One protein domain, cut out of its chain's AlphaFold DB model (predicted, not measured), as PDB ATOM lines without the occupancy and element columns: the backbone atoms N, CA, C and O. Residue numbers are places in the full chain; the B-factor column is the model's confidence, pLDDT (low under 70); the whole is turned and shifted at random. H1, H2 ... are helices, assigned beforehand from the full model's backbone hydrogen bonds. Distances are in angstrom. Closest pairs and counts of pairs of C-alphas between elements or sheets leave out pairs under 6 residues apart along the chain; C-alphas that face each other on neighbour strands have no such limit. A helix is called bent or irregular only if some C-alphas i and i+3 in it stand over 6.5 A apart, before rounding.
ATOM      1  N   VAL A  23      46.923 -12.460 -35.380       95.25
ATOM      2  CA  VAL A  23      45.750 -11.654 -35.004       95.25
ATOM      3  C   VAL A  23      44.640 -12.500 -34.379       95.25
ATOM      4  O   VAL A  23      44.063 -12.087 -33.379       95.25
ATOM      5  N   PHE A  24      44.341 -13.674 -34.942       94.38
ATOM      6  CA  PHE A  24      43.113 -14.416 -34.618       94.38
ATOM      7  C   PHE A  24      43.312 -15.654 -33.743       94.38
ATOM      8  O   PHE A  24      42.323 -16.285 -33.382       94.38
ATOM      9  N   SER A  25      44.552 -16.043 -33.415       92.06
ATOM     10  CA  SER A  25      44.799 -17.305 -32.706       92.06
ATOM     11  C   SER A  25      45.611 -17.158 -31.425       92.06
ATOM     12  O   SER A  25      46.680 -16.534 -31.386       92.06
ATOM     13  N   THR A  26      45.148 -17.843 -30.381       93.62
ATOM     14  CA  THR A  26      45.962 -18.133 -29.200       93.62
ATOM     15  C   THR A  26      46.958 -19.262 -29.494       93.62
ATOM     16  O   THR A  26      46.814 -20.014 -30.460       93.62
ATOM     17  N   ALA A  27      48.012 -19.392 -28.679       91.06
ATOM     18  CA  ALA A  27      49.063 -20.392 -28.906       91.06
ATOM     19  C   ALA A  27      48.530 -21.840 -28.949       91.06
ATOM     20  O   ALA A  27      49.070 -22.672 -29.677       91.06
ATOM     21  N   GLU A  28      47.464 -22.130 -28.202       92.19
ATOM     22  CA  GLU A  28      46.837 -23.452 -28.151       92.19
ATOM     23  C   GLU A  28      45.927 -23.712 -29.364       92.19
ATOM     24  O   GLU A  28      45.968 -24.785 -29.972       92.19
ATOM     25  N   GLU A  29      45.185 -22.695 -29.807       94.25
ATOM     26  CA  GLU A  29      44.229 -22.810 -30.914       94.25
ATOM     27  C   GLU A  29      44.884 -22.953 -32.293       94.25
ATOM     28  O   GLU A  29      44.260 -23.495 -33.209       94.25
ATOM     29  N   ARG A  30      46.156 -22.557 -32.454       95.31
ATOM     30  CA  ARG A  30      46.907 -22.678 -33.725       95.31
ATOM     31  C   ARG A  30      46.977 -24.096 -34.277       95.31
ATOM     32  O   ARG A  30      47.137 -24.281 -35.480       95.31
ATOM     33  N   LYS A  31      46.874 -25.119 -33.425       94.81
ATOM     34  CA  LYS A  31      46.890 -26.532 -33.850       94.81
ATOM     35  C   LYS A  31      45.495 -27.063 -34.205       94.81
ATOM     36  O   LYS A  31      45.375 -28.112 -34.856       94.81
ATOM     37  N   GLY A  32      44.454 -26.350 -33.777       96.00
ATOM     38  CA  GLY A  32      43.055 -26.707 -33.965       96.00
ATOM     39  C   GLY A  32      42.587 -26.520 -35.406       96.00
ATOM     40  O   GLY A  32      43.129 -25.724 -36.161       96.00
ATOM     41  N   ASN A  33      41.549 -27.255 -35.807       97.31
ATOM     42  CA  ASN A  33      40.977 -27.129 -37.155       97.31
ATOM     43  C   ASN A  33      40.140 -25.852 -37.325       97.31
ATOM     44  O   ASN A  33      39.964 -25.392 -38.450       97.31
ATOM     45  N   ARG A  34      39.603 -25.308 -36.223       96.75
ATOM     46  CA  ARG A  34      38.645 -24.192 -36.229       96.75
ATOM     47  C   ARG A  34      39.224 -22.947 -36.900       96.75
ATOM     48  O   ARG A  34      38.592 -22.426 -37.809       96.75
ATOM     49  N   VAL A  35      40.444 -22.557 -36.531       97.25
ATOM     50  CA  VAL A  35      41.114 -21.367 -37.077       97.25
ATOM     51  C   VAL A  35      41.340 -21.463 -38.592       97.25
ATOM     52  O   VAL A  35      41.104 -20.508 -39.319       97.25
ATOM     53  N   TYR A  36      41.701 -22.642 -39.109       97.62
ATOM     54  CA  TYR A  36      41.931 -22.820 -40.549       97.62
ATOM     55  C   TYR A  36      40.640 -22.917 -41.356       97.62
ATOM     56  O   TYR A  36      40.617 -22.491 -42.506       97.62
ATOM     57  N   LYS A  37      39.569 -23.477 -40.776       97.31
ATOM     58  CA  LYS A  37      38.245 -23.453 -41.408       97.31
ATOM     59  C   LYS A  37      37.734 -22.018 -41.505       97.31
ATOM     60  O   LYS A  37      37.392 -21.583 -42.592       97.31
ATOM     61  N   GLN A  38      37.817 -21.255 -40.412       96.06
ATOM     62  CA  GLN A  38      37.458 -19.834 -40.399       96.06
ATOM     63  C   GLN A  38      38.272 -19.015 -41.414       96.06
ATOM     64  O   GLN A  38      37.709 -18.164 -42.099       96.06
ATOM     65  N   LEU A  39      39.569 -19.312 -41.563       96.38
ATOM     66  CA  LEU A  39      40.428 -18.701 -42.578       96.38
ATOM     67  C   LEU A  39      39.903 -18.928 -44.003       96.38
ATOM     68  O   LEU A  39      39.853 -17.987 -44.795       96.38
ATOM     69  N   THR A  40      39.532 -20.165 -44.347       97.00
ATOM     70  CA  THR A  40      39.067 -20.496 -45.704       97.00
ATOM     71  C   THR A  40      37.621 -20.126 -45.966       97.00
ATOM     72  O   THR A  40      37.296 -19.787 -47.098       97.00
ATOM     73  N   ASP A  41      36.770 -20.176 -44.942       96.25
ATOM     74  CA  ASP A  41      35.372 -19.764 -45.055       96.25
ATOM     75  C   ASP A  41      35.293 -18.265 -45.375       96.25
ATOM     76  O   ASP A  41      34.360 -17.840 -46.050       96.25
ATOM     77  N   ASN A  42      36.299 -17.483 -44.941       87.44
ATOM     78  CA  ASN A  42      36.530 -16.082 -45.310       87.44
ATOM     79  C   ASN A  42      35.232 -15.259 -45.344       87.44
ATOM     80  O   ASN A  42      34.978 -14.509 -46.285       87.44
ATOM     81  N   ILE A  43      34.398 -15.413 -44.308       82.81
ATOM     82  CA  ILE A  43      33.049 -14.825 -44.237       82.81
ATOM     83  C   ILE A  43      33.100 -13.302 -44.435       82.81
ATOM     84  O   ILE A  43      32.194 -12.706 -45.008       82.81
ATOM     85  N   SER A  44      34.188 -12.674 -43.990       85.88
ATOM     86  CA  SER A  44      34.416 -11.233 -44.077       85.88
ATOM     87  C   SER A  44      35.042 -10.765 -45.397       85.88
ATOM     88  O   SER A  44      35.091  -9.565 -45.655       85.88
ATOM     89  N   GLY A  45      35.550 -11.675 -46.234       92.31
ATOM     90  CA  GLY A  45      36.236 -11.336 -47.482       92.31
ATOM     91  C   GLY A  45      37.616 -10.689 -47.305       92.31
ATOM     92  O   GLY A  45      38.242 -10.329 -48.301       92.31
ATOM     93  N   HIS A  46      38.123 -10.551 -46.075       92.56
ATOM     94  CA  HIS A  46      39.396  -9.874 -45.805       92.56
ATOM     95  C   HIS A  46      40.623 -10.648 -46.307       92.56
ATOM     96  O   HIS A  46      41.667 -10.038 -46.539       92.56
ATOM     97  N   TRP A  47      40.517 -11.967 -46.510       95.12
ATOM     98  CA  TRP A  47      41.650 -12.815 -46.904       95.12
ATOM     99  C   TRP A  47      41.368 -13.583 -48.200       95.12
ATOM    100  O   TRP A  47      41.264 -14.806 -48.184       95.12
ATOM    101  N   PRO A  48      41.261 -12.912 -49.363       95.56
ATOM    102  CA  PRO A  48      40.937 -13.583 -50.627       95.56
ATOM    103  C   PRO A  48      41.957 -14.671 -51.012       95.56
ATOM    104  O   PRO A  48      41.610 -15.658 -51.664       95.56
ATOM    105  N   TRP A  49      43.208 -14.526 -50.564       96.31
ATOM    106  CA  TRP A  49      44.289 -15.489 -50.766       96.31
ATOM    107  C   TRP A  49      44.057 -16.831 -50.055       96.31
ATOM    108  O   TRP A  49      44.608 -17.841 -50.497       96.31
ATOM    109  N   SER A  50      43.222 -16.889 -49.011       96.94
ATOM    110  CA  SER A  50      42.992 -18.126 -48.256       96.94
ATOM    111  C   SER A  50      42.346 -19.224 -49.102       96.94
ATOM    112  O   SER A  50      42.607 -20.403 -48.873       96.94
ATOM    113  N   SER A  51      41.582 -18.841 -50.131       95.88
ATOM    114  CA  SER A  51      40.912 -19.745 -51.075       95.88
ATOM    115  C   SER A  51      41.864 -20.514 -52.003       95.88
ATOM    116  O   SER A  51      41.462 -21.510 -52.605       95.88
ATOM    117  N   ARG A  52      43.137 -20.095 -52.113       95.81
ATOM    118  CA  ARG A  52      44.145 -20.736 -52.982       95.81
ATOM    119  C   ARG A  52      44.473 -22.167 -52.565       95.81
ATOM    120  O   ARG A  52      44.829 -22.982 -53.419       95.81
ATOM    121  N   HIS A  53      44.364 -22.456 -51.267       96.94
ATOM    122  CA  HIS A  53      44.627 -23.765 -50.678       96.94
ATOM    123  C   HIS A  53      43.482 -24.150 -49.731       96.94
ATOM    124  O   HIS A  53      42.962 -23.299 -49.014       96.94
ATOM    125  N   PRO A  54      43.080 -25.430 -49.665       96.88
ATOM    126  CA  PRO A  54      42.061 -25.859 -48.713       96.88
ATOM    127  C   PRO A  54      42.600 -25.796 -47.276       96.88
ATOM    128  O   PRO A  54      43.799 -25.975 -47.044       96.88
ATOM    129  N   TRP A  55      41.712 -25.642 -46.287       97.50
ATOM    130  CA  TRP A  55      42.079 -25.476 -44.870       97.50
ATOM    131  C   TRP A  55      42.985 -26.594 -44.339       97.50
ATOM    132  O   TRP A  55      43.862 -26.360 -43.509       97.50
ATOM    133  N   GLN A  56      42.821 -27.817 -44.850       97.44
ATOM    134  CA  GLN A  56      43.672 -28.957 -44.509       97.44
ATOM    135  C   GLN A  56      45.126 -28.743 -44.940       97.44
ATOM    136  O   GLN A  56      46.037 -29.116 -44.206       97.44
ATOM    137  N   SER A  57      45.342 -28.138 -46.111       97.44
ATOM    138  CA  SER A  57      46.680 -27.863 -46.638       97.44
ATOM    139  C   SER A  57      47.348 -26.739 -45.850       97.44
ATOM    140  O   SER A  57      48.505 -26.896 -45.469       97.44
ATOM    141  N   TRP A  58      46.615 -25.674 -45.506       97.94
ATOM    142  CA  TRP A  58      47.106 -24.624 -44.602       97.94
ATOM    143  C   TRP A  58      47.519 -25.179 -43.238       97.94
ATOM    144  O   TRP A  58      48.624 -24.931 -42.759       97.94
ATOM    145  N   ARG A  59      46.665 -26.013 -42.639       97.88
ATOM    146  CA  ARG A  59      46.980 -26.671 -41.370       97.88
ATOM    147  C   ARG A  59      48.206 -27.573 -41.487       97.88
ATOM    148  O   ARG A  59      49.067 -27.560 -40.613       97.88
ATOM    149  N   HIS A  60      48.291 -28.370 -42.552       97.50
ATOM    150  CA  HIS A  60      49.438 -29.247 -42.777       97.50
ATOM    151  C   HIS A  60      50.732 -28.439 -42.948       97.50
ATOM    152  O   HIS A  60      51.765 -28.836 -42.411       97.50
ATOM    153  N   ARG A  61      50.671 -27.293 -43.642       97.75
ATOM    154  CA  ARG A  61      51.796 -26.364 -43.803       97.75
ATOM    155  C   ARG A  61      52.329 -25.900 -42.447       97.75
ATOM    156  O   ARG A  61      53.527 -26.018 -42.214       97.75
ATOM    157  N   TYR A  62      51.446 -25.486 -41.538       97.88
ATOM    158  CA  TYR A  62      51.830 -25.112 -40.174       97.88
ATOM    159  C   TYR A  62      52.394 -26.299 -39.372       97.88
ATOM    160  O   TYR A  62      53.463 -26.191 -38.778       97.88
ATOM    161  N   ILE A  63      51.721 -27.458 -39.391       97.12
ATOM    162  CA  ILE A  63      52.139 -28.658 -38.636       97.12
ATOM    163  C   ILE A  63      53.516 -29.171 -39.067       97.12
ATOM    164  O   ILE A  63      54.224 -29.758 -38.249       97.12
ATOM    165  N   ARG A  64      53.902 -28.977 -40.331       97.81
ATOM    166  CA  ARG A  64      55.215 -29.401 -40.823       97.81
ATOM    167  C   ARG A  64      56.353 -28.600 -40.193       97.81
ATOM    168  O   ARG A  64      57.428 -29.150 -39.982       97.81
ATOM    169  N   GLU A  65      56.124 -27.316 -39.920       97.38
ATOM    170  CA  GLU A  65      57.159 -26.367 -39.491       97.38
ATOM    171  C   GLU A  65      56.662 -25.449 -38.350       97.38
ATOM    172  O   GLU A  65      56.745 -24.223 -38.455       97.38
ATOM    173  N   PRO A  66      56.157 -26.004 -37.229       97.19
ATOM    174  CA  PRO A  66      55.492 -25.214 -36.191       97.19
ATOM    175  C   PRO A  66      56.455 -24.217 -35.538       97.19
ATOM    176  O   PRO A  66      56.105 -23.055 -35.338       97.19
ATOM    177  N   ASP A  67      57.706 -24.625 -35.307       97.62
ATOM    178  CA  ASP A  67      58.737 -23.784 -34.693       97.62
ATOM    179  C   ASP A  67      59.069 -22.548 -35.540       97.62
ATOM    180  O   ASP A  67      59.353 -21.471 -35.002       97.62
ATOM    181  N   TYR A  68      59.029 -22.685 -36.871       97.81
ATOM    182  CA  TYR A  68      59.265 -21.579 -37.795       97.81
ATOM    183  C   TYR A  68      58.164 -20.525 -37.656       97.81
ATOM    184  O   TYR A  68      58.470 -19.351 -37.404       97.81
ATOM    185  N   PHE A  69      56.902 -20.953 -37.748       98.19
ATOM    186  CA  PHE A  69      55.745 -20.072 -37.623       98.19
ATOM    187  C   PHE A  69      55.652 -19.461 -36.225       98.19
ATOM    188  O   PHE A  69      55.549 -18.244 -36.107       98.19
ATOM    189  N   ASP A  70      55.787 -20.243 -35.153       97.50
ATOM    190  CA  ASP A  70      55.670 -19.732 -33.783       97.50
ATOM    191  C   ASP A  70      56.779 -18.732 -33.428       97.50
ATOM    192  O   ASP A  70      56.535 -17.736 -32.738       97.50
ATOM    193  N   ARG A  71      58.011 -18.942 -33.912       97.94
ATOM    194  CA  ARG A  71      59.097 -17.959 -33.766       97.94
ATOM    195  C   ARG A  71      58.774 -16.664 -34.507       97.94
ATOM    196  O   ARG A  71      58.985 -15.578 -33.966       97.94
ATOM    197  N   LYS A  72      58.268 -16.767 -35.734       98.00
ATOM    198  CA  LYS A  72      57.918 -15.610 -36.557       98.00
ATOM    199  C   LYS A  72      56.710 -14.843 -36.006       98.00
ATOM    200  O   LYS A  72      56.782 -13.621 -35.936       98.00
ATOM    201  N   ILE A  73      55.677 -15.531 -35.516       97.56
ATOM    202  CA  ILE A  73      54.519 -14.929 -34.841       97.56
ATOM    203  C   ILE A  73      54.968 -14.174 -33.585       97.56
ATOM    204  O   ILE A  73      54.599 -13.018 -33.399       97.56
ATOM    205  N   ARG A  74      55.828 -14.773 -32.745       97.25
ATOM    206  CA  ARG A  74      56.381 -14.083 -31.563       97.25
ATOM    207  C   ARG A  74      57.143 -12.812 -31.934       97.25
ATOM    208  O   ARG A  74      56.967 -11.789 -31.278       97.25
ATOM    209  N   ASN A  75      57.965 -12.862 -32.983       97.38
ATOM    210  CA  ASN A  75      58.663 -11.676 -33.475       97.38
ATOM    211  C   ASN A  75      57.679 -10.619 -33.996       97.38
ATOM    212  O   ASN A  75      57.826  -9.452 -33.650       97.38
ATOM    213  N   HIS A  76      56.666 -11.017 -34.768       96.31
ATOM    214  CA  HIS A  76      55.649 -10.108 -35.297       96.31
ATOM    215  C   HIS A  76      54.885  -9.394 -34.169       96.31
ATOM    216  O   HIS A  76      54.798  -8.170 -34.170       96.31
ATOM    217  N   LEU A  77      54.440 -10.125 -33.143       95.69
ATOM    218  CA  LEU A  77      53.779  -9.547 -31.966       95.69
ATOM    219  C   LEU A  77      54.699  -8.610 -31.169       95.69
ATOM    220  O   LEU A  77      54.250  -7.573 -30.681       95.69
ATOM    221  N   ARG A  78      55.995  -8.939 -31.053       96.75
ATOM    222  CA  ARG A  78      56.985  -8.059 -30.411       96.75
ATOM    223  C   ARG A  78      57.148  -6.749 -31.181       96.75
ATOM    224  O   ARG A  78      57.125  -5.690 -30.564       96.75
ATOM    225  N   HIS A  79      57.292  -6.818 -32.505       95.62
ATOM    226  CA  HIS A  79      57.424  -5.630 -33.350       95.62
ATOM    227  C   HIS A  79      56.159  -4.775 -33.338       95.62
ATOM    228  O   HIS A  79      56.266  -3.558 -33.241       95.62
ATOM    229  N   LYS A  80      54.974  -5.394 -33.355       94.44
ATOM    230  CA  LYS A  80      53.699  -4.680 -33.244       94.44
ATOM    231  C   LYS A  80      53.604  -3.891 -31.933       94.44
ATOM    232  O   LYS A  80      53.327  -2.699 -31.970       94.44
ATOM    233  N   ARG A  81      53.957  -4.512 -30.801       93.94
ATOM    234  CA  ARG A  81      54.000  -3.833 -29.494       93.94
ATOM    235  C   ARG A  81      54.990  -2.663 -29.474       93.94
ATOM    236  O   ARG A  81      54.684  -1.617 -28.920       93.94
ATOM    237  N   GLN A  82      56.167  -2.830 -30.078       95.00
ATOM    238  CA  GLN A  82      57.166  -1.756 -30.177       95.00
ATOM    239  C   GLN A  82      56.687  -0.599 -31.069       95.00
ATOM    240  O   GLN A  82      56.889   0.565 -30.731       95.00
ATOM    241  N   ALA A  83      56.030  -0.906 -32.188       93.50
ATOM    242  CA  ALA A  83      55.458   0.105 -33.070       93.50
ATOM    243  C   ALA A  83      54.350   0.901 -32.364       93.50
ATOM    244  O   ALA A  83      54.332   2.125 -32.454       93.50
ATOM    245  N   GLU A  84      53.486   0.228 -31.601       90.69
ATOM    246  CA  GLU A  84      52.448   0.873 -30.789       90.69
ATOM    247  C   GLU A  84      53.050   1.808 -29.724       90.69
ATOM    248  O   GLU A  84      52.564   2.923 -29.557       90.69
ATOM    249  N   THR A  85      54.156   1.426 -29.068       90.44
ATOM    250  CA  THR A  85      54.825   2.304 -28.088       90.44
ATOM    251  C   THR A  85      55.472   3.542 -28.712       90.44
ATOM    252  O   THR A  85      55.448   4.604 -28.105       90.44
ATOM    253  N   LEU A  86      56.017   3.442 -29.930       85.69
ATOM    254  CA  LEU A  86      56.685   4.570 -30.597       85.69
ATOM    255  C   LEU A  86      55.702   5.607 -31.155       85.69
ATOM    256  O   LEU A  86      56.066   6.763 -31.348       85.69
ATOM    257  N   ILE A  87      54.459   5.203 -31.413       83.56
ATOM    258  CA  ILE A  87      53.394   6.108 -31.865       83.56
ATOM    259  C   ILE A  87      52.765   6.853 -30.664       83.56
ATOM    260  O   ILE A  87      52.122   7.883 -30.852       83.56
TER     261      ILE A  87
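AT A GLANCE: This is residues 23 to 87 of the 321 residues of an uncharacterized protein of Gymnopus luxurians FD-317 M1 (UniProt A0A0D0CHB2). The model is an open L: the short helix H3 and the long helix H4 meet at a corner near their ends, with H1 and H2 grouped about the far end of H3. H1 packs on the beginning of H3, the small H2 sits beside H1, and the last ten residues of H4, 78 to 87, stick out as a free arm. The first residues, 23 to 32, have no named helix and lead along the open side of the L into H1. The printed part has 65 residues with four named helices in the order H1, H2, H3, H4 and no named strand; the class is all helix. It is only just loose, close to compact, with a radius of gyration of the C-alphas of 13.4 A and spans of 38 by 27 by 18 A.

HOW THE PARTS SIT: H1, residues 33 to 41, and H2, residues 48 to 52, only just touch, with 3 pairs of C-alphas within 8 A; the closest, those of Thr 40 and Ser 50, are 5.2 A apart. H1 touches H3, residues 55 to 64, where the closest C-alphas, those of Tyr 36 and Trp 55, are 5.1 A apart. The lines of H1 and H3 stand at a steep tilt of 48 degrees, opposite ways. H2 and H3 are apart, although they follow each other in the chain. H4, residues 66 to 87, is close to H3 but not clearly touching it; their closest C-alphas, those of Tyr 62 and Phe 69, are 6.9 A apart, and their lines are about perpendicular at 83 degrees. H4 is apart from H1 and from H2. In H1, H3 and H4 every O i to N i+4 pair is within hydrogen-bond range; in H2 it is 0 of 1, and 1 of 2 O i to N i+3 pairs is within range.

IN THESE COORDINATES: H1 begins at C-alpha 33, at (40.977, -27.129, -37.155), and is 12.2 A long from first to last C-alpha. H2 is 8.2 A long; it is neither bent nor irregular, but only just: C-alphas 48 and 51 are 6.2 A apart. H3 is 14.3 A long and begins at C-alpha 55, at (42.079, -25.476, -44.870). H4 is the longest helix, 31.7 A, and ends at C-alpha 87, at (53.394, 6.108, -31.865).

THE WHOLE: The two C-alphas farthest apart, those of Gln 56 and Leu 86, are 38.6 A from each other. Without residues 78 to 87, which stand free, the body has 55 residues and spans 27 by 22 by 18 A. The printed part has no cut. The links from H2 to H3 and from H3 to H4 are tight, and the link from H1 to H2 is short. The mean pLDDT of the printed part is 95.1, and no printed residue is under 70.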